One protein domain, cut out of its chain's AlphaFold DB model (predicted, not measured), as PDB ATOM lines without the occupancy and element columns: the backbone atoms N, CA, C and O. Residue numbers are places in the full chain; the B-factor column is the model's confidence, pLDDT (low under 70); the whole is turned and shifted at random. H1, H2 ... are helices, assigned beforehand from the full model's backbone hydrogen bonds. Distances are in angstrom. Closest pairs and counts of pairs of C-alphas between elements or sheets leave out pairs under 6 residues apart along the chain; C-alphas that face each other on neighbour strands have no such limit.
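This is residues 2 to 55 of the 201 residues of a protein of Agrilus planipennis (UniProt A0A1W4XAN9). One long helix, H2, makes nearly the whole length of a rod, with a kink near residue 41; next to residue 14, where H2 begins, residues 10 to 13 turn a corner that joins it to the short helix H1, a small foot at one end of a long shaft. The printed part has 54 residues, with two named helices, H1 then H2, and no named strand; the class is all helix. The whole is extended, with a radius of gyration of the C-alphas of 19.5 A and spans of 59 by 23 by 9 A.

Find C-alpha 14 at (51.734, 99.545, 40.199); from there H2, residues 14 to 55, runs 57.1 A to C-alpha 55 at (2.141, 71.627, 35.624). Look back to C-alpha 3 at (52.895, 80.742, 35.242), where H1, residues 3 to 9, begins.

Near residue 41 you meet the kink of H2, 35 degrees. Residues 22 to 55 of H2 stand free. H1 and H2 are apart, with no C-alpha of the one within 8 A of the other. In H1 and H2 every O i to N i+4 pair is within hydrogen-bond range.

The C-alphas farthest apart, of Arg 13 and Arg 55, are 59.2 A apart. The printed part has no cut, and the link from H1 to H2 is tight. In this model, pLDDT is under 70 at residues 2 to 15 and 42 to 55.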
ATOM      1  N   ASN A   2      53.444  77.566  38.140       55.91
ATOM      2  CA  ASN A   2      54.441  78.653  38.108       55.91
ATOM      3  C   ASN A   2      54.128  79.828  37.161       55.91
ATOM      4  O   ASN A   2      54.751  80.875  37.284       55.91
ATOM      5  N   LEU A   3      53.146  79.711  36.259       59.78
ATOM      6  CA  LEU A   3      52.895  80.742  35.242       59.78
ATOM      7  C   LEU A   3      52.172  81.987  35.793       59.78
ATOM      8  O   LEU A   3      52.534  83.113  35.470       59.78
ATOM      9  N   TYR A   4      51.192  81.799  36.683       58.66
ATOM     10  CA  TYR A   4      50.462  82.918  37.296       58.66
ATOM     11  C   TYR A   4      51.302  83.668  38.336       58.66
ATOM     12  O   TYR A   4      51.102  84.861  38.535       58.66
ATOM     13  N   ARG A   5      52.280  83.005  38.968       57.19
ATOM     14  CA  ARG A   5      53.209  83.652  39.906       57.19
ATOM     15  C   ARG A   5      54.143  84.646  39.216       57.19
ATOM     16  O   ARG A   5      54.420  85.688  39.793       57.19
ATOM     17  N   VAL A   6      54.578  84.361  37.988       60.56
ATOM     18  CA  VAL A   6      55.404  85.284  37.188       60.56
ATOM     19  C   VAL A   6      54.577  86.483  36.711       60.56
ATOM     20  O   VAL A   6      55.037  87.620  36.800       60.56
ATOM     21  N   PHE A   7      53.322  86.253  36.307       58.00
ATOM     22  CA  PHE A   7      52.395  87.328  35.933       58.00
ATOM     23  C   PHE A   7      52.072  88.262  37.114       58.00
ATOM     24  O   PHE A   7      51.982  89.474  36.938       58.00
ATOM     25  N   PHE A   8      51.967  87.714  38.331       56.97
ATOM     26  CA  PHE A   8      51.681  88.490  39.542       56.97
ATOM     27  C   PHE A   8      52.917  89.205  40.120       56.97
ATOM     28  O   PHE A   8      52.781  90.284  40.683       56.97
ATOM     29  N   LEU A   9      54.134  88.665  39.951       54.53
ATOM     30  CA  LEU A   9      55.372  89.361  40.349       54.53
ATOM     31  C   LEU A   9      55.727  90.524  39.402       54.53
ATOM     32  O   LEU A   9      56.278  91.526  39.851       54.53
ATOM     33  N   SER A  10      55.369  90.440  38.113       53.44
ATOM     34  CA  SER A  10      55.575  91.529  37.139       53.44
ATOM     35  C   SER A  10      54.520  92.645  37.216       53.44
ATOM     36  O   SER A  10      54.655  93.670  36.544       53.44
ATOM     37  N   ALA A  11      53.485  92.481  38.045       57.53
ATOM     38  CA  ALA A  11      52.499  93.516  38.351       57.53
ATOM     39  C   ALA A  11      53.069  94.643  39.245       57.53
ATOM     40  O   ALA A  11      52.420  95.666  39.456       57.53
ATOM     41  N   GLY A  12      54.313  94.498  39.718       55.47
ATOM     42  CA  GLY A  12      55.081  95.488  40.484       55.47
ATOM     43  C   GLY A  12      55.525  96.742  39.712       55.47
ATOM     44  O   GLY A  12      56.541  97.341  40.047       55.47
ATOM     45  N   ARG A  13      54.776  97.165  38.689       60.12
ATOM     46  CA  ARG A  13      54.786  98.542  38.165       60.12
ATOM     47  C   ARG A  13      53.362  99.061  38.314       60.12
ATOM     48  O   ARG A  13      52.568  99.042  37.377       60.12
ATOM     49  N   SER A  14      53.050  99.388  39.563       65.25
ATOM     50  CA  SER A  14      51.734  99.545  40.199       65.25
ATOM     51  C   SER A  14      50.622 100.192  39.366       65.25
ATOM     52  O   SER A  14      49.472  99.782  39.498       65.25
ATOM     53  N   PHE A  15      50.927 101.144  38.484       63.59
ATOM     54  CA  PHE A  15      49.914 101.823  37.673       63.59
ATOM     55  C   PHE A  15      49.331 100.931  36.560       63.59
ATOM     56  O   PHE A  15      48.118 100.842  36.402       63.59
ATOM     57  N   ASN A  16      50.175 100.177  35.847       78.75
ATOM     58  CA  ASN A  16      49.729  99.355  34.713       78.75
ATOM     59  C   ASN A  16      48.982  98.090  35.165       78.75
ATOM     60  O   ASN A  16      48.069  97.618  34.489       78.75
ATOM     61  N   ALA A  17      49.355  97.546  36.325       81.38
ATOM     62  CA  ALA A  17      48.705  96.373  36.898       81.38
ATOM     63  C   ALA A  17      47.302  96.676  37.442       81.38
ATOM     64  O   ALA A  17      46.396  95.853  37.349       81.38
ATOM     65  N   TRP A  18      47.093  97.866  37.996       81.94
ATOM     66  CA  TRP A  18      45.761  98.273  38.423       81.94
ATOM     67  C   TRP A  18      44.840  98.462  37.219       81.94
ATOM     68  O   TRP A  18      43.761  97.875  37.180       81.94
ATOM     69  N   SER A  19      45.292  99.182  36.189       87.75
ATOM     70  CA  SER A  19      44.516  99.373  34.959       87.75
ATOM     71  C   SER A  19      44.172  98.054  34.260       87.75
ATOM     72  O   SER A  19      43.046  97.907  33.790       87.75
ATOM     73  N   ILE A  20      45.080  97.067  34.233       87.31
ATOM     74  CA  ILE A  20      44.772  95.758  33.632       87.31
ATOM     75  C   ILE A  20      43.742  94.974  34.456       87.31
ATOM     76  O   ILE A  20      42.875  94.333  33.869       87.31
ATOM     77  N   LEU A  21      43.775  95.049  35.794       88.75
ATOM     78  CA  LEU A  21      42.749  94.429  36.642       88.75
ATOM     79  C   LEU A  21      41.375  95.061  36.404       88.75
ATOM     80  O   LEU A  21      40.394  94.334  36.266       88.75
ATOM     81  N   TRP A  22      41.305  96.391  36.303       91.69
ATOM     82  CA  TRP A  22      40.065  97.095  35.965       91.69
ATOM     83  C   TRP A  22      39.575  96.756  34.556       91.69
ATOM     84  O   TRP A  22      38.378  96.554  34.363       91.69
ATOM     85  N   TYR A  23      40.482  96.618  33.590       93.31
ATOM     86  CA  TYR A  23      40.146  96.228  32.223       93.31
ATOM     87  C   TYR A  23      39.604  94.794  32.145       93.31
ATOM     88  O   TYR A  23      38.529  94.562  31.595       93.31
ATOM     89  N   VAL A  24      40.302  93.830  32.754       94.75
ATOM     90  CA  VAL A  24      39.862  92.427  32.801       94.75
ATOM     91  C   VAL A  24      38.577  92.291  33.623       94.75
ATOM     92  O   VAL A  24      37.675  91.559  33.223       94.75
ATOM     93  N   GLY A  25      38.448  93.027  34.729       94.31
ATOM     94  CA  GLY A  25      37.236  93.067  35.548       94.31
ATOM     95  C   GLY A  25      36.034  93.635  34.792       94.31
ATOM     96  O   GLY A  25      34.961  93.036  34.820       94.31
ATOM     97  N   SER A  26      36.225  94.730  34.050       95.31
ATOM     98  CA  SER A  26      35.198  95.305  33.177       95.31
ATOM     99  C   SER A  26      34.777  94.313  32.095       95.31
ATOM    100  O   SER A  26      33.586  94.084  31.906       95.31
ATOM    101  N   PHE A  27      35.735  93.643  31.452       96.19
ATOM    102  CA  PHE A  27      35.457  92.658  30.410       96.19
ATOM    103  C   PHE A  27      34.701  91.431  30.935       96.19
ATOM    104  O   PHE A  27      33.722  91.003  30.328       96.19
ATOM    105  N   VAL A  28      35.093  90.888  32.092       96.00
ATOM    106  CA  VAL A  28      34.372  89.775  32.734       96.00
ATOM    107  C   VAL A  28      32.985  90.219  33.205       96.00
ATOM    108  O   VAL A  28      32.038  89.452  33.064       96.00
ATOM    109  N   GLY A  29      32.840  91.452  33.699       94.50
ATOM    110  CA  GLY A  29      31.548  92.041  34.055       94.50
ATOM    111  C   GLY A  29      30.627  92.212  32.846       94.50
ATOM    112  O   GLY A  29      29.466  91.822  32.912       94.50
ATOM    113  N   LEU A  30      31.158  92.702  31.722       95.62
ATOM    114  CA  LEU A  30      30.453  92.806  30.442       95.62
ATOM    115  C   LEU A  30      30.019  91.425  29.949       95.62
ATOM    116  O   LEU A  30      28.839  91.223  29.682       95.62
ATOM    117  N   ILE A  31      30.935  90.451  29.895       95.50
ATOM    118  CA  ILE A  31      30.616  89.068  29.518       95.50
ATOM    119  C   ILE A  31      29.539  88.508  30.448       95.50
ATOM    120  O   ILE A  31      28.510  88.049  29.970       95.50
ATOM    121  N   ALA A  32      29.714  88.578  31.767       94.62
ATOM    122  CA  ALA A  32      28.728  88.078  32.721       94.62
ATOM    123  C   ALA A  32      27.367  88.766  32.554       94.62
ATOM    124  O   ALA A  32      26.349  88.089  32.600       94.62
ATOM    125  N   PHE A  33      27.333  90.072  32.295       92.88
ATOM    126  CA  PHE A  33      26.111  90.830  32.034       92.88
ATOM    127  C   PHE A  33      25.421  90.393  30.737       92.88
ATOM    128  O   PHE A  33      24.220  90.126  30.751       92.88
ATOM    129  N   PHE A  34      26.166  90.209  29.644       90.56
ATOM    130  CA  PHE A  34      25.629  89.636  28.406       90.56
ATOM    131  C   PHE A  34      25.109  88.217  28.618       90.56
ATOM    132  O   PHE A  34      24.074  87.864  28.056       90.56
ATOM    133  N   PHE A  35      25.778  87.415  29.449       91.06
ATOM    134  CA  PHE A  35      25.277  86.103  29.837       91.06
ATOM    135  C   PHE A  35      24.008  86.249  30.682       91.06
ATOM    136  O   PHE A  35      23.019  85.600  30.399       91.06
ATOM    137  N   ILE A  36      23.947  87.135  31.668       91.56
ATOM    138  CA  ILE A  36      22.736  87.326  32.475       91.56
ATOM    139  C   ILE A  36      21.570  87.786  31.597       91.56
ATOM    140  O   ILE A  36      20.489  87.237  31.743       91.56
ATOM    141  N   ILE A  37      21.771  88.699  30.644       89.50
ATOM    142  CA  ILE A  37      20.712  89.157  29.731       89.50
ATOM    143  C   ILE A  37      20.315  88.051  28.750       89.50
ATOM    144  O   ILE A  37      19.155  87.641  28.732       89.50
ATOM    145  N   SER A  38      21.271  87.496  28.004       90.50
ATOM    146  CA  SER A  38      21.003  86.471  26.981       90.50
ATOM    147  C   SER A  38      20.466  85.178  27.599       90.50
ATOM    148  O   SER A  38      19.571  84.521  27.064       90.50
ATOM    149  N   PHE A  39      20.978  84.810  28.773       74.12
ATOM    150  CA  PHE A  39      20.472  83.681  29.534       74.12
ATOM    151  C   PHE A  39      19.254  84.055  30.369       74.12
ATOM    152  O   PHE A  39      18.576  83.125  30.769       74.12
ATOM    153  N   SER A  40      18.898  85.314  30.634       76.81
ATOM    154  CA  SER A  40      17.614  85.625  31.291       76.81
ATOM    155  C   SER A  40      16.459  85.302  30.356       76.81
ATOM    156  O   SER A  40      15.504  84.666  30.786       76.81
ATOM    157  N   GLU A  41      16.584  85.584  29.059       74.25
ATOM    158  CA  GLU A  41      15.584  85.176  28.073       74.25
ATOM    159  C   GLU A  41      15.582  83.655  27.886       74.25
ATOM    160  O   GLU A  41      14.522  83.023  27.919       74.25
ATOM    161  N   TRP A  42      16.759  83.022  27.807       68.19
ATOM    162  CA  TRP A  42      16.850  81.563  27.686       68.19
ATOM    163  C   TRP A  42      16.425  80.822  28.963       68.19
ATOM    164  O   TRP A  42      15.777  79.782  28.886       68.19
ATOM    165  N   CYS A  43      16.734  81.339  30.151       61.38
ATOM    166  CA  CYS A  43      16.384  80.758  31.446       61.38
ATOM    167  C   CYS A  43      14.947  81.074  31.830       61.38
ATOM    168  O   CYS A  43      14.324  80.202  32.414       61.38
ATOM    169  N   CYS A  44      14.370  82.226  31.483       57.25
ATOM    170  CA  CYS A  44      12.934  82.466  31.646       57.25
ATOM    171  C   CYS A  44      12.135  81.573  30.697       57.25
ATOM    172  O   CYS A  44      11.196  80.916  31.146       57.25
ATOM    173  N   LYS A  45      12.562  81.427  29.434       62.94
ATOM    174  CA  LYS A  45      11.950  80.497  28.470       62.94
ATOM    175  C   LYS A  45      12.118  79.036  28.905       62.94
ATOM    176  O   LYS A  45      11.157  78.271  28.856       62.94
ATOM    177  N   ARG A  46      13.283  78.654  29.446       63.84
ATOM    178  CA  ARG A  46      13.554  77.305  29.985       63.84
ATOM    179  C   ARG A  46      12.894  77.046  31.343       63.84
ATOM    180  O   ARG A  46      12.480  75.920  31.598       63.84
ATOM    181  N   ARG A  47      12.728  78.058  32.198       62.25
ATOM    182  CA  ARG A  47      12.010  77.989  33.486       62.25
ATOM    183  C   ARG A  47      10.503  77.932  33.264       62.25
ATOM    184  O   ARG A  47       9.847  77.162  33.961       62.25
ATOM    185  N   LEU A  48       9.959  78.656  32.280       60.38
ATOM    186  CA  LEU A  48       8.574  78.477  31.831       60.38
ATOM    187  C   LEU A  48       8.368  77.101  31.199       60.38
ATOM    188  O   LEU A  48       7.370  76.458  31.506       60.38
ATOM    189  N   TRP A  49       9.305  76.628  30.369       60.25
ATOM    190  CA  TRP A  49       9.239  75.280  29.798       60.25
ATOM    191  C   TRP A  49       9.237  74.210  30.893       60.25
ATOM    192  O   TRP A  49       8.382  73.328  30.893       60.25
ATOM    193  N   ASN A  50      10.135  74.319  31.876       62.28
ATOM    194  CA  ASN A  50      10.198  73.375  32.988       62.28
ATOM    195  C   ASN A  50       8.935  73.445  33.867       62.28
ATOM    196  O   ASN A  50       8.396  72.412  34.246       62.28
ATOM    197  N   ARG A  51       8.388  74.649  34.110       59.22
ATOM    198  CA  ARG A  51       7.118  74.816  34.841       59.22
ATOM    199  C   ARG A  51       5.896  74.314  34.073       59.22
ATOM    200  O   ARG A  51       4.972  73.823  34.712       59.22
ATOM    201  N   ARG A  52       5.856  74.423  32.741       59.00
ATOM    202  CA  ARG A  52       4.800  73.805  31.917       59.00
ATOM    203  C   ARG A  52       4.888  72.284  31.989       59.00
ATOM    204  O   ARG A  52       3.872  71.643  32.206       59.00
ATOM    205  N   ASN A  53       6.092  71.721  31.918       57.91
ATOM    206  CA  ASN A  53       6.263  70.271  31.969       57.91
ATOM    207  C   ASN A  53       5.898  69.670  33.340       57.91
ATOM    208  O   ASN A  53       5.368  68.568  33.399       57.91
ATOM    209  N   THR A  54       6.100  70.405  34.442       57.34
ATOM    210  CA  THR A  54       5.652  69.968  35.779       57.34
ATOM    211  C   THR A  54       4.176  70.267  36.067       57.34
ATOM    212  O   THR A  54       3.565  69.557  36.855       57.34
ATOM    213  N   ARG A  55       3.577  71.304  35.455       54.75
ATOM    214  CA  ARG A  55       2.141  71.627  35.624       54.75
ATOM    215  C   ARG A  55       1.221  70.776  34.747       54.75
ATOM    216  O   ARG A  55       0.089  70.532  35.138       54.75
TER     217      ARG A  55